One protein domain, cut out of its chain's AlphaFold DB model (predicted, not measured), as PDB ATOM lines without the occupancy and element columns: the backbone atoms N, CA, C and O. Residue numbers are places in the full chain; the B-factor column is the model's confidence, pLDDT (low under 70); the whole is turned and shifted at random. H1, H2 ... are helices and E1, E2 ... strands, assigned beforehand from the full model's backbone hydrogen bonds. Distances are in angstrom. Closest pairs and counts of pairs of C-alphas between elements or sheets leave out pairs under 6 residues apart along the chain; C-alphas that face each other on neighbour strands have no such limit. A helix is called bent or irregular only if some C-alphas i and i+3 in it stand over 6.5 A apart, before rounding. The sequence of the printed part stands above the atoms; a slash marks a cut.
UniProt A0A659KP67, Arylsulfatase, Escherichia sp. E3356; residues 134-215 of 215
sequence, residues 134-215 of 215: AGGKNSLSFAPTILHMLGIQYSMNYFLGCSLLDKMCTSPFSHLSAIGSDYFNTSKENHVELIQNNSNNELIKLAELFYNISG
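This is residues 134 to 215 of the 215 residues of the protein "Arylsulfatase" of Escherichia sp. E3356 (UniProt A0A659KP67). A small sheet of three strands makes one end of the domain, with helix H3 slanting over one face of it; helix H1 runs away from the sheet toward the other end, where the long loop of residues 150 to 171 turns back to the short helix H2 in the middle. The printed part has 82 residues, with three named helices and three named strands in the order H1, H2, E1, E2, E3, H3. The sheet's order is E1, E2, E3, antiparallel throughout, and the class is mixed, helices and strands. The whole is compact, with a radius of gyration of the C-alphas of 12.9 A and spans of 39 by 32 by 19 A.

E1 is residues 176 to 179, 9.9 A long from first to last C-alpha, and begins at C-alpha 176 (29.627, 24.083, 17.611). E2 is residues 182 to 186, 13.0 A, and E3 is residues 192 to 195, 9.5 A. H3, residues 202 to 214, is 18.3 A long and ends at C-alpha 214 (45.606, 26.356, 19.055). H2 is residues 172 to 175, 6.4 A. H1, residues 139 to 149, is 15.9 A long and begins at C-alpha 139 (31.261, 32.296, 13.055); it is only just irregular, with C-alphas 140 and 143 6.6 A apart.

E1, E2 and E3 form a meander, each strand the antiparallel neighbour of the one before. E1 and E2 are a hairpin at 146 degrees, with N 177 and O 184 at 2.8 A, within hydrogen-bond range. E2 and E3 are a hairpin at 139 degrees, with N 193 and O 185 at 2.9 A, within hydrogen-bond range. H3 is on the sheet at a height over the sheet of 10.6 A, over E1 and, only just, over E2, on which 3 of its C-alphas fall. On the local plane it stands at 58 degrees to E1, only just slantwise to the strands. H2 and H3 only just touch, with 3 pairs of C-alphas within 8 A, made by residues 203 to 207 of H3 alone; the closest C-alphas, of Pro 172 and Leu 203, are 7.7 A apart. H2 only grazes the sheet, with residues 172 to 175, and H1 only grazes it with residues 139 to 141. H1 and H2 are close but not clearly touching, the closest C-alphas being those of Ser 141 and Ser 174, 5.8 A. H1 and H3 are apart. In H3 every O i to N i+4 pair is within hydrogen-bond range, in H1 5 of 7 are, and H2 is too short for such a pair.

The two C-alphas farthest apart, of Gly 151 and Asn 198, are 38.7 A apart. The printed part has no cut, and residue 215 is the chain's last. The link from H1 to H2, 22 residues, is long. The mean pLDDT of the printed part is 70.7; 32 residues are under 70, among them 146 to 160 and 209 to 215.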
ATOM      1  N   ALA A 134      23.131  30.831   6.507       75.69
ATOM      2  CA  ALA A 134      24.220  29.992   6.995       75.69
ATOM      3  C   ALA A 134      23.751  28.586   7.417       75.69
ATOM      4  O   ALA A 134      24.578  27.713   7.683       75.69
ATOM      5  N   GLY A 135      22.439  28.339   7.490       80.00
ATOM      6  CA  GLY A 135      21.864  27.032   7.792       80.00
ATOM      7  C   GLY A 135      22.178  26.551   9.207       80.00
ATOM      8  O   GLY A 135      22.318  25.348   9.423       80.00
ATOM      9  N   GLY A 136      22.331  27.480  10.153       76.19
ATOM     10  CA  GLY A 136      22.739  27.194  11.528       76.19
ATOM     11  C   GLY A 136      24.245  27.028  11.722       76.19
ATOM     12  O   GLY A 136      24.659  26.694  12.829       76.19
ATOM     13  N   LYS A 137      25.071  27.228  10.684       79.69
ATOM     14  CA  LYS A 137      26.528  27.330  10.843       79.69
ATOM     15  C   LYS A 137      26.891  28.648  11.526       79.69
ATOM     16  O   LYS A 137      26.233  29.661  11.296       79.69
ATOM     17  N   ASN A 138      27.940  28.641  12.338       72.56
ATOM     18  CA  ASN A 138      28.328  29.799  13.148       72.56
ATOM     19  C   ASN A 138      29.598  30.503  12.627       72.56
ATOM     20  O   ASN A 138      30.116  30.207  11.550       72.56
ATOM     21  N   SER A 139      30.094  31.475  13.393       70.44
ATOM     22  CA  SER A 139      31.261  32.296  13.055       70.44
ATOM     23  C   SER A 139      32.558  31.499  12.857       70.44
ATOM     24  O   SER A 139      33.435  31.977  12.142       70.44
ATOM     25  N   LEU A 140      32.688  30.281  13.397       70.31
ATOM     26  CA  LEU A 140      33.855  29.421  13.156       70.31
ATOM     27  C   LEU A 140      33.955  28.989  11.689       70.31
ATOM     28  O   LEU A 140      35.054  28.896  11.149       70.31
ATOM     29  N   SER A 141      32.815  28.844  11.006       75.50
ATOM     30  CA  SER A 141      32.759  28.570   9.569       75.50
ATOM     31  C   SER A 141      33.290  29.719   8.706       75.50
ATOM     32  O   SER A 141      33.485  29.542   7.501       75.50
ATOM     33  N   PHE A 142      33.569  30.891   9.283       74.50
ATOM     34  CA  PHE A 142      34.047  32.053   8.544       74.50
ATOM     35  C   PHE A 142      35.419  31.828   7.897       74.50
ATOM     36  O   PHE A 142      35.557  31.962   6.681       74.50
ATOM     37  N   ALA A 143      36.427  31.436   8.673       69.19
ATOM     38  CA  ALA A 143      37.777  31.251   8.147       69.19
ATOM     39  C   ALA A 143      37.861  30.137   7.074       69.19
ATOM     40  O   ALA A 143      38.438  30.384   6.012       69.19
ATOM     41  N   PRO A 144      37.193  28.973   7.229       69.44
ATOM     42  CA  PRO A 144      37.042  28.002   6.144       69.44
ATOM     43  C   PRO A 144      36.345  28.572   4.897       69.44
ATOM     44  O   PRO A 144      36.676  28.189   3.775       69.44
ATOM     45  N   THR A 145      35.394  29.501   5.063       72.38
ATOM     46  CA  THR A 145      34.712  30.165   3.934       72.38
ATOM     47  C   THR A 145      35.671  30.984   3.098       72.38
ATOM     48  O   THR A 145      35.669  30.877   1.874       72.38
ATOM     49  N   ILE A 146      36.535  31.742   3.765       68.75
ATOM     50  CA  ILE A 146      37.586  32.519   3.122       68.75
ATOM     51  C   ILE A 146      38.528  31.615   2.321       68.75
ATOM     52  O   ILE A 146      38.760  31.871   1.141       68.75
ATOM     53  N   LEU A 147      39.020  30.528   2.923       62.28
ATOM     54  CA  LEU A 147      39.910  29.583   2.240       62.28
ATOM     55  C   LEU A 147      39.255  28.981   0.993       62.28
ATOM     56  O   LEU A 147      39.874  28.938  -0.071       62.28
ATOM     57  N   HIS A 148      37.977  28.604   1.097       69.00
ATOM     58  CA  HIS A 148      37.196  28.112  -0.034       69.00
ATOM     59  C   HIS A 148      37.119  29.161  -1.158       69.00
ATOM     60  O   HIS A 148      37.424  28.846  -2.306       69.00
ATOM     61  N   MET A 149      36.794  30.421  -0.849       66.62
ATOM     62  CA  MET A 149      36.731  31.494  -1.856       66.62
ATOM     63  C   MET A 149      38.075  31.774  -2.536       66.62
ATOM     64  O   MET A 149      38.110  32.207  -3.685       66.62
ATOM     65  N   LEU A 150      39.181  31.500  -1.845       60.38
ATOM     66  CA  LEU A 150      40.538  31.620  -2.374       60.38
ATOM     67  C   LEU A 150      40.994  30.383  -3.167       60.38
ATOM     68  O   LEU A 150      42.130  30.348  -3.637       60.38
ATOM     69  N   GLY A 151      40.135  29.368  -3.324       61.22
ATOM     70  CA  GLY A 151      40.464  28.114  -4.006       61.22
ATOM     71  C   GLY A 151      41.391  27.196  -3.201       61.22
ATOM     72  O   GLY A 151      41.930  26.231  -3.743       61.22
ATOM     73  N   ILE A 152      41.586  27.470  -1.910       56.88
ATOM     74  CA  ILE A 152      42.448  26.692  -1.021       56.88
ATOM     75  C   ILE A 152      41.595  25.592  -0.384       56.88
ATOM     76  O   ILE A 152      40.940  25.800   0.633       56.88
ATOM     77  N   GLN A 153      41.575  24.417  -1.012       50.22
ATOM     78  CA  GLN A 153      40.692  23.312  -0.609       50.22
ATOM     79  C   GLN A 153      41.383  22.236   0.253       50.22
ATOM     80  O   GLN A 153      40.699  21.451   0.899       50.22
ATOM     81  N   TYR A 154      42.725  22.203   0.301       50.81
ATOM     82  CA  TYR A 154      43.488  21.093   0.904       50.81
ATOM     83  C   TYR A 154      44.749  21.531   1.673       50.81
ATOM     84  O   TYR A 154      45.772  20.850   1.644       50.81
ATOM     85  N   SER A 155      44.710  22.674   2.363       44.44
ATOM     86  CA  SER A 155      45.792  23.069   3.277       44.44
ATOM     87  C   SER A 155      45.445  22.708   4.721       44.44
ATOM     88  O   SER A 155      44.344  23.035   5.176       44.44
ATOM     89  N   MET A 156      46.393  22.124   5.468       41.72
ATOM     90  CA  MET A 156      46.288  22.066   6.931       41.72
ATOM     91  C   MET A 156      46.051  23.477   7.467       41.72
ATOM     92  O   MET A 156      46.818  24.395   7.179       41.72
ATOM     93  N   ASN A 157      44.972  23.645   8.218       55.12
ATOM     94  CA  ASN A 157      44.639  24.888   8.888       55.12
ATOM     95  C   ASN A 157      44.066  24.568  10.272       55.12
ATOM     96  O   ASN A 157      43.524  23.486  10.488       55.12
ATOM     97  N   TYR A 158      44.211  25.515  11.193       59.00
ATOM     98  CA  TYR A 158      43.702  25.418  12.560       59.00
ATOM     99  C   TYR A 158      42.286  25.997  12.671       59.00
ATOM    100  O   TYR A 158      41.898  26.473  13.733       59.00
ATOM    101  N   PHE A 159      41.483  25.961  11.603       68.25
ATOM    102  CA  PHE A 159      40.093  26.399  11.672       68.25
ATOM    103  C   PHE A 159      39.142  25.210  11.779       68.25
ATOM    104  O   PHE A 159      39.242  24.226  11.047       68.25
ATOM    105  N   LEU A 160      38.203  25.318  12.716       67.44
ATOM    106  CA  LEU A 160      37.143  24.342  12.917       67.44
ATOM    107  C   LEU A 160      35.986  24.582  11.945       67.44
ATOM    108  O   LEU A 160      35.637  25.716  11.627       67.44
ATOM    109  N   GLY A 161      35.336  23.491  11.543       74.44
ATOM    110  CA  GLY A 161      34.100  23.535  10.766       74.44
ATOM    111  C   GLY A 161      34.300  23.654   9.254       74.44
ATOM    112  O   GLY A 161      35.399  23.536   8.718       74.44
ATOM    113  N   CYS A 162      33.182  23.819   8.557       79.00
ATOM    114  CA  CYS A 162      33.110  23.901   7.103       79.00
ATOM    115  C   CYS A 162      32.979  25.342   6.619       79.00
ATOM    116  O   CYS A 162      32.467  26.196   7.337       79.00
ATOM    117  N   SER A 163      33.313  25.585   5.351       79.44
ATOM    118  CA  SER A 163      32.909  26.812   4.657       79.44
ATOM    119  C   SER A 163      31.380  26.971   4.652       79.44
ATOM    120  O   SER A 163      30.634  25.997   4.514       79.44
ATOM    121  N   LEU A 164      30.899  28.209   4.765       78.38
ATOM    122  CA  LEU A 164      29.497  28.597   4.602       78.38
ATOM    123  C   LEU A 164      29.007  28.331   3.171       78.38
ATOM    124  O   LEU A 164      27.847  27.980   2.979       78.38
ATOM    125  N   LEU A 165      29.904  28.416   2.183       80.06
ATOM    126  CA  LEU A 165      29.610  28.128   0.774       80.06
ATOM    127  C   LEU A 165      29.644  26.627   0.455       80.06
ATOM    128  O   LEU A 165      29.086  26.193  -0.551       80.06
ATOM    129  N   ASP A 166      30.280  25.823   1.309       78.56
ATOM    130  CA  ASP A 166      30.335  24.375   1.137       78.56
ATOM    131  C   ASP A 166      29.083  23.710   1.724       78.56
ATOM    132  O   ASP A 166      28.933  23.549   2.940       78.56
ATOM    133  N   LYS A 167      28.163  23.331   0.836       77.12
ATOM    134  CA  LYS A 167      26.915  22.645   1.196       77.12
ATOM    135  C   LYS A 167      27.087  21.140   1.414       77.12
ATOM    136  O   LYS A 167      26.155  20.516   1.911       77.12
ATOM    137  N   MET A 168      28.221  20.558   1.020       78.56
ATOM    138  CA  MET A 168      28.474  19.112   1.091       78.56
ATOM    139  C   MET A 168      29.278  18.720   2.332       78.56
ATOM    140  O   MET A 168      29.255  17.561   2.738       78.56
ATOM    141  N   CYS A 169      29.983  19.667   2.943       76.19
ATOM    142  CA  CYS A 169      30.778  19.414   4.136       76.19
ATOM    143  C   CYS A 169      29.905  19.180   5.384       76.19
ATOM    144  O   CYS A 169      28.965  19.924   5.667       76.19
ATOM    145  N   THR A 170      30.255  18.143   6.149       78.06
ATOM    146  CA  THR A 170      29.493  17.623   7.300       78.06
ATOM    147  C   THR A 170      30.254  17.730   8.624       78.06
ATOM    148  O   THR A 170      29.956  17.008   9.574       78.06
ATOM    149  N   SER A 171      31.255  18.616   8.705       80.31
ATOM    150  CA  SER A 171      32.072  18.771   9.912       80.31
ATOM    151  C   SER A 171      31.191  19.105  11.119       80.31
ATOM    152  O   SER A 171      30.471  20.114  11.078       80.31
ATOM    153  N   PRO A 172      31.278  18.320  12.208       74.06
ATOM    154  CA  PRO A 172      30.419  18.494  13.374       74.06
ATOM    155  C   PRO A 172      30.725  19.795  14.130       74.06
ATOM    156  O   PRO A 172      29.895  20.284  14.889       74.06
ATOM    157  N   PHE A 173      31.881  20.413  13.873       79.00
ATOM    158  CA  PHE A 173      32.257  21.693  14.471       79.00
ATOM    159  C   PHE A 173      31.612  22.908  13.795       79.00
ATOM    160  O   PHE A 173      31.652  23.995  14.354       79.00
ATOM    161  N   SER A 174      30.996  22.750  12.617       79.56
ATOM    162  CA  SER A 174      30.374  23.878  11.890       79.56
ATOM    163  C   SER A 174      29.191  24.495  12.640       79.56
ATOM    164  O   SER A 174      28.796  25.622  12.359       79.56
ATOM    165  N   HIS A 175      28.632  23.732  13.576       83.94
ATOM    166  CA  HIS A 175      27.492  24.080  14.413       83.94
ATOM    167  C   HIS A 175      27.885  24.254  15.887       83.94
ATOM    168  O   HIS A 175      27.058  24.630  16.707       83.94
ATOM    169  N   LEU A 176      29.149  24.010  16.237       81.19
ATOM    170  CA  LEU A 176      29.627  24.083  17.611       81.19
ATOM    171  C   LEU A 176      30.203  25.469  17.899       81.19
ATOM    172  O   LEU A 176      31.067  25.931  17.163       81.19
ATOM    173  N   SER A 177      29.779  26.107  18.983       76.38
ATOM    174  CA  SER A 177      30.375  27.343  19.495       76.38
ATOM    175  C   SER A 177      30.850  27.122  20.926       76.38
ATOM    176  O   SER A 177      30.053  26.739  21.778       76.38
ATOM    177  N   ALA A 178      32.125  27.388  21.203       74.81
ATOM    178  CA  ALA A 178      32.653  27.432  22.566       74.81
ATOM    179  C   ALA A 178      32.672  28.885  23.062       74.81
ATOM    180  O   ALA A 178      33.269  29.756  22.423       74.81
ATOM    181  N   ILE A 179      32.002  29.163  24.182       67.06
ATOM    182  CA  ILE A 179      31.935  30.495  24.793       67.06
ATOM    183  C   ILE A 179      32.244  30.351  26.284       67.06
ATOM    184  O   ILE A 179      31.416  29.894  27.068       67.06
ATOM    185  N   GLY A 180      33.451  30.751  26.688       67.56
ATOM    186  CA  GLY A 180      33.925  30.494  28.049       67.56
ATOM    187  C   GLY A 180      34.104  28.992  28.285       67.56
ATOM    188  O   GLY A 180      34.815  28.342  27.526       67.56
ATOM    189  N   SER A 181      33.468  28.458  29.329       67.94
ATOM    190  CA  SER A 181      33.435  27.020  29.644       67.94
ATOM    191  C   SER A 181      32.255  26.274  29.014       67.94
ATOM    192  O   SER A 181      32.119  25.065  29.213       67.94
ATOM    193  N   ASP A 182      31.383  26.995  28.311       74.62
ATOM    194  CA  ASP A 182      30.123  26.472  27.806       74.62
ATOM    195  C   ASP A 182      30.223  26.173  26.310       74.62
ATOM    196  O   ASP A 182      30.838  26.915  25.535       74.62
ATOM    197  N   TYR A 183      29.575  25.086  25.901       80.31
ATOM    198  CA  TYR A 183      29.521  24.638  24.516       80.31
ATOM    199  C   TYR A 183      28.084  24.702  24.023       80.31
ATOM    200  O   TYR A 183      27.170  24.214  24.681       80.31
ATOM    201  N   PHE A 184      27.888  25.277  22.844       80.94
ATOM    202  CA  PHE A 184      26.581  25.466  22.234       80.94
ATOM    203  C   PHE A 184      26.537  24.775  20.880       80.94
ATOM    204  O   PHE A 184      27.484  24.883  20.103       80.94
ATOM    205  N   ASN A 185      25.429  24.105  20.587       85.06
ATOM    206  CA  ASN A 185      25.124  23.584  19.266       85.06
ATOM    207  C   ASN A 185      24.086  24.490  18.597       85.06
ATOM    208  O   ASN A 185      23.033  24.763  19.172       85.06
ATOM    209  N   THR A 186      24.377  24.963  17.392       81.62
ATOM    210  CA  THR A 186      23.496  25.831  16.612       81.62
ATOM    211  C   THR A 186      22.895  25.059  15.448       81.62
ATOM    212  O   THR A 186      23.588  24.354  14.723       81.62
ATOM    213  N   SER A 187      21.598  25.206  15.216       80.75
ATOM    214  CA  SER A 187      20.923  24.599  14.068       80.75
ATOM    215  C   SER A 187      20.103  25.633  13.303       80.75
ATOM    216  O   SER A 187      20.133  26.827  13.599       80.75
ATOM    217  N   LYS A 188      19.399  25.182  12.261       79.12
ATOM    218  CA  LYS A 188      18.480  26.033  11.495       79.12
ATOM    219  C   LYS A 188      17.432  26.681  12.404       79.12
ATOM    220  O   LYS A 188      17.213  26.232  13.528       79.12
ATOM    221  N   GLU A 189      16.784  27.720  11.878       77.06
ATOM    222  CA  GLU A 189      15.693  28.440  12.555       77.06
ATOM    223  C   GLU A 189      16.126  29.105  13.874       77.06
ATOM    224  O   GLU A 189      15.333  29.239  14.802       77.06
ATOM    225  N   ASN A 190      17.388  29.544  13.955       69.12
ATOM    226  CA  ASN A 190      17.970  30.221  15.123       69.12
ATOM    227  C   ASN A 190      17.899  29.403  16.419       69.12
ATOM    228  O   ASN A 190      17.893  29.954  17.521       69.12
ATOM    229  N   HIS A 191      17.859  28.079  16.294       77.25
ATOM    230  CA  HIS A 191      17.865  27.199  17.445       77.25
ATOM    231  C   HIS A 191      19.292  27.042  17.985       77.25
ATOM    232  O   HIS A 191      20.227  26.726  17.244       77.25
ATOM    233  N   VAL A 192      19.446  27.282  19.289       80.88
ATOM    234  CA  VAL A 192      20.712  27.192  20.022       80.88
ATOM    235  C   VAL A 192      20.486  26.323  21.249       80.88
ATOM    236  O   VAL A 192      19.651  26.641  22.094       80.88
ATOM    237  N   GLU A 193      21.247  25.242  21.357       84.12
ATOM    238  CA  GLU A 193      21.176  24.297  22.464       84.12
ATOM    239  C   GLU A 193      22.482  24.326  23.257       84.12
ATOM    240  O   GLU A 193      23.568  24.202  22.690       84.12
ATOM    241  N   LEU A 194      22.387  24.482  24.580       82.25
ATOM    242  CA  LEU A 194      23.534  24.315  25.467       82.25
ATOM    243  C   LEU A 194      23.858  22.822  25.578       82.25
ATOM    244  O   LEU A 194      23.041  22.029  26.049       82.25
ATOM    245  N   ILE A 195      25.072  22.446  25.195       81.25
ATOM    246  CA  ILE A 195      25.570  21.088  25.365       81.25
ATOM    247  C   ILE A 195      25.952  20.924  26.833       81.25
ATOM    248  O   ILE A 195      26.886  21.563  27.318       81.25
ATOM    249  N   GLN A 196      25.227  20.064  27.552       74.50
ATOM    250  CA  GLN A 196      25.547  19.780  28.948       74.50
ATOM    251  C   GLN A 196      26.977  19.244  29.057       74.50
ATOM    252  O   GLN A 196      27.337  18.260  28.401       74.50
ATOM    253  N   ASN A 197      27.780  19.915  29.886       63.09
ATOM    254  CA  ASN A 197      29.180  19.590  30.115       63.09
ATOM    255  C   ASN A 197      29.298  18.332  30.989       63.09
ATOM    256  O   ASN A 197      29.614  18.371  32.176       63.09
ATOM    257  N   ASN A 198      28.971  17.195  30.386       63.97
ATOM    258  CA  ASN A 198      29.143  15.882  30.974       63.97
ATOM    259  C   ASN A 198      30.469  15.359  30.421       63.97
ATOM    260  O   ASN A 198      30.642  15.312  29.202       63.97
ATOM    261  N   SER A 199      31.390  14.933  31.289       55.56
ATOM    262  CA  SER A 199      32.799  14.588  31.001       55.56
ATOM    263  C   SER A 199      33.037  13.505  29.924       55.56
ATOM    264  O   SER A 199      34.171  13.095  29.692       55.56
ATOM    265  N   ASN A 200      31.985  13.015  29.264       62.16
ATOM    266  CA  ASN A 200      31.999  11.996  28.220       62.16
ATOM    267  C   ASN A 200      31.520  12.476  26.844       62.16
ATOM    268  O   ASN A 200      31.463  11.659  25.930       62.16
ATOM    269  N   ASN A 201      31.206  13.759  26.654       77.00
ATOM    270  CA  ASN A 201      30.832  14.245  25.330       77.00
ATOM    271  C   ASN A 201      32.066  14.300  24.399       77.00
ATOM    272  O   ASN A 201      32.963  15.120  24.592       77.00
ATOM    273  N   GLU A 202      32.130  13.412  23.399       80.12
ATOM    274  CA  GLU A 202      33.266  13.306  22.465       80.12
ATOM    275  C   GLU A 202      33.493  14.582  21.645       80.12
ATOM    276  O   GLU A 202      34.636  14.939  21.370       80.12
ATOM    277  N   LEU A 203      32.423  15.306  21.308       78.00
ATOM    278  CA  LEU A 203      32.489  16.576  20.583       78.00
ATOM    279  C   LEU A 203      33.180  17.665  21.405       78.00
ATOM    280  O   LEU A 203      34.028  18.381  20.874       78.00
ATOM    281  N   ILE A 204      32.866  17.741  22.702       79.19
ATOM    282  CA  ILE A 204      33.535  18.657  23.635       79.19
ATOM    283  C   ILE A 204      35.012  18.281  23.761       79.19
ATOM    284  O   ILE A 204      35.862  19.141  23.568       79.19
ATOM    285  N   LYS A 205      35.338  16.998  23.970       79.50
ATOM    286  CA  LYS A 205      36.735  16.536  24.092       79.50
ATOM    287  C   LYS A 205      37.574  16.855  22.855       79.50
ATOM    288  O   LYS A 205      38.724  17.270  22.972       79.50
ATOM    289  N   LEU A 206      37.010  16.655  21.663       76.31
ATOM    290  CA  LEU A 206      37.685  16.983  20.410       76.31
ATOM    291  C   LEU A 206      37.870  18.496  20.244       76.31
ATOM    292  O   LEU A 206      38.932  18.929  19.799       76.31
ATOM    293  N   ALA A 207      36.872  19.294  20.624       74.75
ATOM    294  CA  ALA A 207      36.975  20.749  20.604       74.75
ATOM    295  C   ALA A 207      38.014  21.258  21.615       74.75
ATOM    296  O   ALA A 207      38.846  22.084  21.259       74.75
ATOM    297  N   GLU A 208      38.029  20.737  22.844       74.19
ATOM    298  CA  GLU A 208      39.038  21.042  23.868       74.19
ATOM    299  C   GLU A 208      40.447  20.695  23.394       74.19
ATOM    300  O   GLU A 208      41.348  21.519  23.512       74.19
ATOM    301  N   LEU A 209      40.647  19.506  22.812       68.62
ATOM    302  CA  LEU A 209      41.933  19.115  22.237       68.62
ATOM    303  C   LEU A 209      42.376  20.112  21.163       68.62
ATOM    304  O   LEU A 209      43.528  20.531  21.143       68.62
ATOM    305  N   PHE A 210      41.456  20.518  20.293       65.69
ATOM    306  CA  PHE A 210      41.746  21.472  19.236       65.69
ATOM    307  C   PHE A 210      42.099  22.863  19.775       65.69
ATOM    308  O   PHE A 210      43.117  23.432  19.382       65.69
ATOM    309  N   TYR A 211      41.297  23.405  20.695       60.69
ATOM    310  CA  TYR A 211      41.558  24.707  21.308       60.69
ATOM    311  C   TYR A 211      42.842  24.700  22.149       60.69
ATOM    312  O   TYR A 211      43.562  25.692  22.129       60.69
ATOM    313  N   ASN A 212      43.190  23.578  22.788       55.16
ATOM    314  CA  ASN A 212      44.460  23.403  23.504       55.16
ATOM    315  C   ASN A 212      45.680  23.301  22.575       55.16
ATOM    316  O   ASN A 212      46.784  23.612  23.001       55.16
ATOM    317  N   ILE A 213      45.510  22.846  21.329       43.28
ATOM    318  CA  ILE A 213      46.582  22.836  20.315       43.28
ATOM    319  C   ILE A 213      46.727  24.218  19.650       43.28
ATOM    320  O   ILE A 213      47.769  24.522  19.075       43.28
ATOM    321  N   SER A 214      45.680  25.044  19.712       39.00
ATOM    322  CA  SER A 214      45.606  26.356  19.055       39.00
ATOM    323  C   SER A 214      45.964  27.539  19.969       39.00
ATOM    324  O   SER A 214      46.015  28.668  19.480       39.00
ATOM    325  N   GLY A 215      46.147  27.304  21.274       34.00
ATOM    326  CA  GLY A 215      46.593  28.285  22.274       34.00
ATOM    327  C   GLY A 215      48.075  28.149  22.590       34.00
ATOM    328  O   GLY A 215      48.679  29.194  22.913       34.00
TER     329      GLY A 215